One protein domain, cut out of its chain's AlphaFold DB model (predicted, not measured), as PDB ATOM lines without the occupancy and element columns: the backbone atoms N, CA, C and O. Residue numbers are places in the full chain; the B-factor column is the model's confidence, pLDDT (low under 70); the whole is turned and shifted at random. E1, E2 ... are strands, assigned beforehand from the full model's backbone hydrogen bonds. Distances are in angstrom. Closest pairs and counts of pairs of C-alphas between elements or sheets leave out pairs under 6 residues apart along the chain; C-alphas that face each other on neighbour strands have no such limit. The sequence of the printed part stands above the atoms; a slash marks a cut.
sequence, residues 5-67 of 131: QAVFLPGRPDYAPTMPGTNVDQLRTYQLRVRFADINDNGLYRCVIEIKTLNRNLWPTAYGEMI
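AT A GLANCE: This is residues 5 to 67 of the 131 residues of the protein "Hypothetical protein" of Spirometra erinaceieuropaei (UniProt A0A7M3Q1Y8). With little regular structure, the domain is a loose pair of two-stranded hairpins, E1 with E2 and E3 with E4, each with a long loop between its strands. Residues 17 to 22 of the first loop stick out. Of the 63 printed residues, 25 are in four named strands, in the order E1, E2, E3, E4 along the chain, which make two antiparallel sheets, E1 with E2 and E3 with E4; there is no named helix, and the class is all strand. The whole is loose, radius of gyration of the C-alphas 14.1 A, spans 38 by 32 by 19 A.

HOW THE PARTS SIT: E1, residues 5 to 10, and E2, residues 28 to 34, form an antiparallel hairpin at 152 degrees; N 7 and O 31, 2.8 A apart, are within hydrogen-bond range. E3, residues 43 to 48, and E4, residues 61 to 66, form another at 155 degrees; N 45 and O 64, 2.8 A apart, are within range. E2 and E3 are near each other, with 5 pairs of C-alphas within 10 A. E1 and E4 are apart.

IN THESE COORDINATES: E1 runs 16.2 A from C-alpha 5 at (-27.401, -32.956, -19.458). E2 measures 19.4 A, E3 16.3 A, and E4 16.5 A, ending at C-alpha 66 (-22.306, -45.220, -11.770).

THE WHOLE: The C-alphas farthest apart, Gly 21 and Asn 40, are 38.6 A apart. The printed part has no cut. The links E1 to E2 and E3 to E4 are long. Eight residues between 10 and 24 have pLDDT under 70.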
ATOM      1  N   GLN A   5     -27.579 -34.396 -19.367       94.12
ATOM      2  CA  GLN A   5     -27.401 -32.956 -19.458       94.12
ATOM      3  C   GLN A   5     -26.133 -32.534 -18.723       94.12
ATOM      4  O   GLN A   5     -26.013 -32.756 -17.521       94.12
ATOM      5  N   ALA A   6     -25.210 -31.885 -19.428       90.25
ATOM      6  CA  ALA A   6     -24.118 -31.163 -18.789       90.25
ATOM      7  C   ALA A   6     -24.656 -29.833 -18.242       90.25
ATOM      8  O   ALA A   6     -25.312 -29.079 -18.964       90.25
ATOM      9  N   VAL A   7     -24.416 -29.560 -16.962       89.19
ATOM     10  CA  VAL A   7     -24.891 -28.359 -16.273       89.19
ATOM     11  C   VAL A   7     -23.722 -27.663 -15.604       89.19
ATOM     12  O   VAL A   7     -22.916 -28.288 -14.919       89.19
ATOM     13  N   PHE A   8     -23.654 -26.352 -15.793       85.88
ATOM     14  CA  PHE A   8     -22.752 -25.476 -15.067       85.88
ATOM     15  C   PHE A   8     -23.494 -24.870 -13.875       85.88
ATOM     16  O   PHE A   8     -24.581 -24.319 -14.050       85.88
ATOM     17  N   LEU A   9     -22.909 -24.969 -12.683       77.69
ATOM     18  CA  LEU A   9     -23.401 -24.301 -11.482       77.69
ATOM     19  C   LEU A   9     -22.283 -23.432 -10.886       77.69
ATOM     20  O   LEU A   9     -21.162 -23.924 -10.713       77.69
ATOM     21  N   PRO A  10     -22.560 -22.156 -10.566       69.81
ATOM     22  CA  PRO A  10     -21.642 -21.354  -9.770       69.81
ATOM     23  C   PRO A  10     -21.590 -21.896  -8.331       69.81
ATOM     24  O   PRO A  10     -22.621 -22.271  -7.774       69.81
ATOM     25  N   GLY A  11     -20.399 -21.932  -7.733       69.88
ATOM     26  CA  GLY A  11     -20.185 -22.371  -6.353       69.88
ATOM     27  C   GLY A  11     -19.823 -23.852  -6.202       69.88
ATOM     28  O   GLY A  11     -19.682 -24.590  -7.180       69.88
ATOM     29  N   ARG A  12     -19.639 -24.275  -4.946       71.38
ATOM     30  CA  ARG A  12     -19.270 -25.641  -4.540       71.38
ATOM     31  C   ARG A  12     -20.520 -26.495  -4.267       71.38
ATOM     32  O   ARG A  12     -21.388 -26.031  -3.538       71.38
ATOM     33  N   PRO A  13     -20.606 -27.748  -4.746       67.81
ATOM     34  CA  PRO A  13     -21.668 -28.673  -4.358       67.81
ATOM     35  C   PRO A  13     -21.411 -29.237  -2.960       67.81
ATOM     36  O   PRO A  13     -20.268 -29.563  -2.634       67.81
ATOM     37  N   ASP A  14     -22.470 -29.461  -2.186       71.62
ATOM     38  CA  ASP A  14     -22.379 -29.948  -0.799       71.62
ATOM     39  C   ASP A  14     -21.663 -31.302  -0.663       71.62
ATOM     40  O   ASP A  14     -21.025 -31.582   0.348       71.62
ATOM     41  N   TYR A  15     -21.723 -32.142  -1.700       70.44
ATOM     42  CA  TYR A  15     -21.070 -33.453  -1.726       70.44
ATOM     43  C   TYR A  15     -19.583 -33.404  -2.130       70.44
ATOM     44  O   TYR A  15     -18.903 -34.428  -2.065       70.44
ATOM     45  N   ALA A  16     -19.058 -32.262  -2.590       64.38
ATOM     46  CA  ALA A  16     -17.652 -32.150  -2.979       64.38
ATOM     47  C   ALA A  16     -16.755 -32.005  -1.734       64.38
ATOM     48  O   ALA A  16     -17.095 -31.213  -0.852       64.38
ATOM     49  N   PRO A  17     -15.601 -32.696  -1.640       66.88
ATOM     50  CA  PRO A  17     -14.697 -32.591  -0.493       66.88
ATOM     51  C   PRO A  17     -14.037 -31.207  -0.393       66.88
ATOM     52  O   PRO A  17     -13.855 -30.508  -1.392       66.88
ATOM     53  N   THR A  18     -13.667 -30.801   0.824       70.19
ATOM     54  CA  THR A  18     -13.000 -29.515   1.068       70.19
ATOM     55  C   THR A  18     -11.526 -29.659   0.705       70.19
ATOM     56  O   THR A  18     -10.796 -30.366   1.393       70.19
ATOM     57  N   MET A  19     -11.088 -29.028  -0.383       67.19
ATOM     58  CA  MET A  19      -9.684 -29.064  -0.796       67.19
ATOM     59  C   MET A  19      -8.905 -27.910  -0.132       67.19
ATOM     60  O   MET A  19      -9.300 -26.749  -0.303       67.19
ATOM     61  N   PRO A  20      -7.810 -28.180   0.610       74.56
ATOM     62  CA  PRO A  20      -6.973 -27.138   1.210       74.56
ATOM     63  C   PRO A  20      -6.441 -26.158   0.157       74.56
ATOM     64  O   PRO A  20      -6.015 -26.577  -0.914       74.56
ATOM     65  N   GLY A  21      -6.463 -24.855   0.458       68.94
ATOM     66  CA  GLY A  21      -5.974 -23.808  -0.454       68.94
ATOM     67  C   GLY A  21      -6.954 -23.386  -1.557       68.94
ATOM     68  O   GLY A  21      -6.579 -22.626  -2.445       68.94
ATOM     69  N   THR A  22      -8.208 -23.845  -1.509       70.75
ATOM     70  CA  THR A  22      -9.220 -23.513  -2.524       70.75
ATOM     71  C   THR A  22     -10.104 -22.359  -2.063       70.75
ATOM     72  O   THR A  22     -10.711 -22.434  -0.995       70.75
ATOM     73  N   ASN A  23     -10.229 -21.309  -2.879       74.06
ATOM     74  CA  ASN A  23     -11.210 -20.252  -2.643       74.06
ATOM     75  C   ASN A  23     -12.610 -20.767  -3.016       74.06
ATOM     76  O   ASN A  23     -12.919 -20.953  -4.196       74.06
ATOM     77  N   VAL A  24     -13.440 -21.017  -2.001       69.81
ATOM     78  CA  VAL A  24     -14.772 -21.617  -2.162       69.81
ATOM     79  C   VAL A  24     -15.708 -20.715  -2.975       69.81
ATOM     80  O   VAL A  24     -16.515 -21.225  -3.752       69.81
ATOM     81  N   ASP A  25     -15.527 -19.396  -2.888       70.62
ATOM     82  CA  ASP A  25     -16.346 -18.396  -3.585       70.62
ATOM     83  C   ASP A  25     -16.041 -18.321  -5.090       70.62
ATOM     84  O   ASP A  25     -16.820 -17.774  -5.868       70.62
ATOM     85  N   GLN A  26     -14.916 -18.895  -5.526       73.88
ATOM     86  CA  GLN A  26     -14.499 -18.933  -6.933       73.88
ATOM     87  C   GLN A  26     -14.658 -20.315  -7.573       73.88
ATOM     88  O   GLN A  26     -14.274 -20.517  -8.732       73.88
ATOM     89  N   LEU A  27     -15.229 -21.277  -6.843       70.31
ATOM     90  CA  LEU A  27     -15.444 -22.615  -7.369       70.31
ATOM     91  C   LEU A  27     -16.478 -22.604  -8.496       70.31
ATOM     92  O   LEU A  27     -17.574 -22.052  -8.394       70.31
ATOM     93  N   ARG A  28     -16.099 -23.250  -9.596       76.31
ATOM     94  CA  ARG A  28     -16.939 -23.488 -10.763       76.31
ATOM     95  C   ARG A  28     -17.249 -24.969 -10.836       76.31
ATOM     96  O   ARG A  28     -16.331 -25.780 -10.944       76.31
ATOM     97  N   THR A  29     -18.530 -25.314 -10.799       80.19
ATOM     98  CA  THR A  29     -18.959 -26.709 -10.837       80.19
ATOM     99  C   THR A  29     -19.508 -27.066 -12.204       80.19
ATOM    100  O   THR A  29     -20.393 -26.400 -12.739       80.19
ATOM    101  N   TYR A  30     -19.027 -28.191 -12.724       85.62
ATOM    102  CA  TYR A  30     -19.544 -28.843 -13.919       85.62
ATOM    103  C   TYR A  30     -20.145 -30.188 -13.511       85.62
ATOM    104  O   TYR A  30     -19.472 -31.016 -12.900       85.62
ATOM    105  N   GLN A  31     -21.424 -30.394 -13.809       87.44
ATOM    106  CA  GLN A  31     -22.175 -31.589 -13.430       87.44
ATOM    107  C   GLN A  31     -22.695 -32.310 -14.667       87.44
ATOM    108  O   GLN A  31     -23.232 -31.682 -15.578       87.44
ATOM    109  N   LEU A  32     -22.627 -33.638 -14.655       92.19
ATOM    110  CA  LEU A  32     -23.456 -34.471 -15.513       92.19
ATOM    111  C   LEU A  32     -24.739 -34.809 -14.749       92.19
ATOM    112  O   LEU A  32     -24.693 -35.478 -13.720       92.19
ATOM    113  N   ARG A  33     -25.888 -34.353 -15.244       92.44
ATOM    114  CA  ARG A  33     -27.202 -34.775 -14.754       92.44
ATOM    115  C   ARG A  33     -27.721 -35.916 -15.617       92.44
ATOM    116  O   ARG A  33     -27.851 -35.758 -16.830       92.44
ATOM    117  N   VAL A  34     -28.052 -37.029 -14.970       94.81
ATOM    118  CA  VAL A  34     -28.685 -38.201 -15.583       94.81
ATOM    119  C   VAL A  34     -30.117 -38.280 -15.064       94.81
ATOM    120  O   VAL A  34     -30.344 -38.476 -13.871       94.81
ATOM    121  N   ARG A  35     -31.099 -38.047 -15.935       93.88
ATOM    122  CA  ARG A  35     -32.527 -38.136 -15.591       93.88
ATOM    123  C   ARG A  35     -33.020 -39.556 -15.830       93.88
ATOM    124  O   ARG A  35     -32.680 -40.135 -16.852       93.88
ATOM    125  N   PHE A  36     -33.869 -40.069 -14.938       93.56
ATOM    126  CA  PHE A  36     -34.440 -41.419 -15.058       93.56
ATOM    127  C   PHE A  36     -33.347 -42.482 -15.266       93.56
ATOM    128  O   PHE A  36     -33.351 -43.195 -16.265       93.56
ATOM    129  N   ALA A  37     -32.374 -42.514 -14.349       92.75
ATOM    130  CA  ALA A  37     -31.280 -43.474 -14.404       92.75
ATOM    131  C   ALA A  37     -31.817 -44.916 -14.344       92.75
ATOM    132  O   ALA A  37     -32.658 -45.236 -13.501       92.75
ATOM    133  N   ASP A  38     -31.325 -45.768 -15.234       91.81
ATOM    134  CA  ASP A  38     -31.688 -47.173 -15.371       91.81
ATOM    135  C   ASP A  38     -30.433 -48.050 -15.521       91.81
ATOM    136  O   ASP A  38     -29.305 -47.564 -15.523       91.81
ATOM    137  N   ILE A  39     -30.610 -49.368 -15.606       87.25
ATOM    138  CA  ILE A  39     -29.489 -50.319 -15.632       87.25
ATOM    139  C   ILE A  39     -28.528 -50.109 -16.811       87.25
ATOM    140  O   ILE A  39     -27.353 -50.455 -16.702       87.25
ATOM    141  N   ASN A  40     -29.002 -49.526 -17.916       91.44
ATOM    142  CA  ASN A  40     -28.186 -49.248 -19.096       91.44
ATOM    143  C   ASN A  40     -27.269 -48.035 -18.894       91.44
ATOM    144  O   ASN A  40     -26.388 -47.798 -19.715       91.44
ATOM    145  N   ASP A  41     -27.463 -47.271 -17.816       94.31
ATOM    146  CA  ASP A  41     -26.553 -46.200 -17.420       94.31
ATOM    147  C   ASP A  41     -25.350 -46.719 -16.618       94.31
ATOM    148  O   ASP A  41     -24.432 -45.959 -16.333       94.31
ATOM    149  N   ASN A  42     -25.315 -47.998 -16.234       92.88
ATOM    150  CA  ASN A  42     -24.174 -48.534 -15.498       92.88
ATOM    151  C   ASN A  42     -22.878 -48.391 -16.294       92.88
ATOM    152  O   ASN A  42     -22.787 -48.818 -17.445       92.88
ATOM    153  N   GLY A  43     -21.848 -47.849 -15.651       94.50
ATOM    154  CA  GLY A  43     -20.543 -47.738 -16.282       94.50
ATOM    155  C   GLY A  43     -19.625 -46.707 -15.652       94.50
ATOM    156  O   GLY A  43     -19.954 -46.033 -14.673       94.50
ATOM    157  N   LEU A  44     -18.444 -46.595 -16.256       96.25
ATOM    158  CA  LEU A  44     -17.420 -45.640 -15.868       96.25
ATOM    159  C   LEU A  44     -17.575 -44.349 -16.675       96.25
ATOM    160  O   LEU A  44     -17.386 -44.325 -17.892       96.25
ATOM    161  N   TYR A  45     -17.879 -43.262 -15.980       95.44
ATOM    162  CA  TYR A  45     -17.998 -41.930 -16.551       95.44
ATOM    163  C   TYR A  45     -16.682 -41.179 -16.404       95.44
ATOM    164  O   TYR A  45     -15.961 -41.338 -15.417       95.44
ATOM    165  N   ARG A  46     -16.372 -40.339 -17.396       94.12
ATOM    166  CA  ARG A  46     -15.124 -39.576 -17.458       94.12
ATOM    167  C   ARG A  46     -15.404 -38.085 -17.607       94.12
ATOM    168  O   ARG A  46     -16.077 -37.675 -18.550       94.12
ATOM    169  N   CYS A  47     -14.824 -37.287 -16.720       91.94
ATOM    170  CA  CYS A  47     -14.753 -35.834 -16.835       91.94
ATOM    171  C   CYS A  47     -13.362 -35.443 -17.349       91.94
ATOM    172  O   CYS A  47     -12.364 -35.931 -16.821       91.94
ATOM    173  N   VAL A  48     -13.293 -34.594 -18.376       92.88
ATOM    174  CA  VAL A  48     -12.034 -34.140 -18.984       92.88
ATOM    175  C   VAL A  48     -12.057 -32.624 -19.100       92.88
ATOM    176  O   VAL A  48     -13.034 -32.062 -19.596       92.88
ATOM    177  N   ILE A  49     -10.979 -31.972 -18.668       90.69
ATOM    178  CA  ILE A  49     -10.784 -30.533 -18.860       90.69
ATOM    179  C   ILE A  49      -9.877 -30.330 -20.068       90.69
ATOM    180  O   ILE A  49      -8.700 -30.685 -20.039       90.69
ATOM    181  N   GLU A  50     -10.422 -29.745 -21.131       92.88
ATOM    182  CA  GLU A  50      -9.650 -29.459 -22.337       92.88
ATOM    183  C   GLU A  50      -8.774 -28.219 -22.147       92.88
ATOM    184  O   GLU A  50      -9.261 -27.137 -21.814       92.88
ATOM    185  N   ILE A  51      -7.476 -28.361 -22.409       92.81
ATOM    186  CA  ILE A  51      -6.514 -27.259 -22.354       92.81
ATOM    187  C   ILE A  51      -5.864 -27.153 -23.730       92.81
ATOM    188  O   ILE A  51      -4.943 -27.900 -24.051       92.81
ATOM    189  N   LYS A  52      -6.368 -26.237 -24.565       94.00
ATOM    190  CA  LYS A  52      -6.007 -26.126 -25.995       94.00
ATOM    191  C   LYS A  52      -4.515 -25.915 -26.268       94.00
ATOM    192  O   LYS A  52      -4.051 -26.230 -27.355       94.00
ATOM    193  N   THR A  53      -3.779 -25.365 -25.306       96.38
ATOM    194  CA  THR A  53      -2.335 -25.110 -25.407       96.38
ATOM    195  C   THR A  53      -1.477 -26.321 -25.042       96.38
ATOM    196  O   THR A  53      -0.265 -26.283 -25.237       96.38
ATOM    197  N   LEU A  54      -2.078 -27.387 -24.508       95.12
ATOM    198  CA  LEU A  54      -1.389 -28.603 -24.092       95.12
ATOM    199  C   LEU A  54      -1.775 -29.782 -24.980       95.12
ATOM    200  O   LEU A  54      -2.898 -29.882 -25.478       95.12
ATOM    201  N   ASN A  55      -0.854 -30.735 -25.093       95.25
ATOM    202  CA  ASN A  55      -1.144 -32.034 -25.683       95.25
ATOM    203  C   ASN A  55      -2.288 -32.723 -24.928       95.25
ATOM    204  O   ASN A  55      -2.337 -32.695 -23.698       95.25
ATOM    205  N   ARG A  56      -3.165 -33.414 -25.666       93.12
ATOM    206  CA  ARG A  56      -4.364 -34.081 -25.125       93.12
ATOM    207  C   ARG A  56      -4.076 -35.031 -23.957       93.12
ATOM    208  O   ARG A  56      -4.887 -35.152 -23.050       93.12
ATOM    209  N   ASN A  57      -2.912 -35.678 -23.955       93.50
ATOM    210  CA  ASN A  57      -2.510 -36.624 -22.907       93.50
ATOM    211  C   ASN A  57      -2.213 -35.944 -21.558       93.50
ATOM    212  O   ASN A  57      -2.127 -36.625 -20.544       93.50
ATOM    213  N   LEU A  58      -2.044 -34.618 -21.548       94.06
ATOM    214  CA  LEU A  58      -1.818 -33.809 -20.348       94.06
ATOM    215  C   LEU A  58      -3.116 -33.192 -19.806       94.06
ATOM    216  O   LEU A  58      -3.079 -32.434 -18.839       94.06
ATOM    217  N   TRP A  59      -4.260 -33.467 -20.435       95.25
ATOM    218  CA  TRP A  59      -5.541 -32.924 -19.998       95.25
ATOM    219  C   TRP A  59      -5.982 -33.571 -18.676       95.25
ATOM    220  O   TRP A  59      -6.084 -34.803 -18.603       95.25
ATOM    221  N   PRO A  60      -6.282 -32.771 -17.633       92.25
ATOM    222  CA  PRO A  60      -6.783 -33.291 -16.369       92.25
ATOM    223  C   PRO A  60      -8.039 -34.134 -16.587       92.25
ATOM    224  O   PRO A  60      -8.973 -33.717 -17.279       92.25
ATOM    225  N   THR A  61      -8.057 -35.321 -15.988       92.44
ATOM    226  CA  THR A  61      -9.129 -36.301 -16.156       92.44
ATOM    227  C   THR A  61      -9.536 -36.872 -14.803       92.44
ATOM    228  O   THR A  61      -8.679 -37.224 -13.995       92.44
ATOM    229  N   ALA A  62     -10.841 -36.997 -14.575       91.00
ATOM    230  CA  ALA A  62     -11.414 -37.661 -13.409       91.00
ATOM    231  C   ALA A  62     -12.418 -38.735 -13.846       91.00
ATOM    232  O   ALA A  62     -13.070 -38.598 -14.884       91.00
ATOM    233  N   TYR A  63     -12.555 -39.785 -13.037       93.06
ATOM    234  CA  TYR A  63     -13.447 -40.914 -13.297       93.06
ATOM    235  C   TYR A  63     -14.441 -41.100 -12.151       93.06
ATOM    236  O   TYR A  63     -14.102 -40.863 -10.993       93.06
ATOM    237  N   GLY A  64     -15.653 -41.541 -12.478       92.38
ATOM    238  CA  GLY A  64     -16.674 -41.916 -11.503       92.38
ATOM    239  C   GLY A  64     -17.480 -43.103 -12.013       92.38
ATOM    240  O   GLY A  64     -17.893 -43.117 -13.172       92.38
ATOM    241  N   GLU A  65     -17.683 -44.106 -11.166       93.94
ATOM    242  CA  GLU A  65     -18.499 -45.273 -11.496       93.94
ATOM    243  C   GLU A  65     -19.957 -45.014 -11.109       93.94
ATOM    244  O   GLU A  65     -20.251 -44.633  -9.974       93.94
ATOM    245  N   MET A  66     -20.876 -45.218 -12.052       92.25
ATOM    246  CA  MET A  66     -22.306 -45.220 -11.770       92.25
ATOM    247  C   MET A  66     -22.799 -46.660 -11.677       92.25
ATOM    248  O   MET A  66     -22.684 -47.433 -12.627       92.25
ATOM    249  N   ILE A  67     -23.376 -46.988 -10.519       90.44
ATOM    250  CA  ILE A  67     -24.013 -48.275 -10.244       90.44
ATOM    251  C   ILE A  67     -25.478 -48.006  -9.907       90.44
ATOM    252  O   ILE A  67     -25.827 -47.631  -8.787       90.44
TER     253      ILE A  67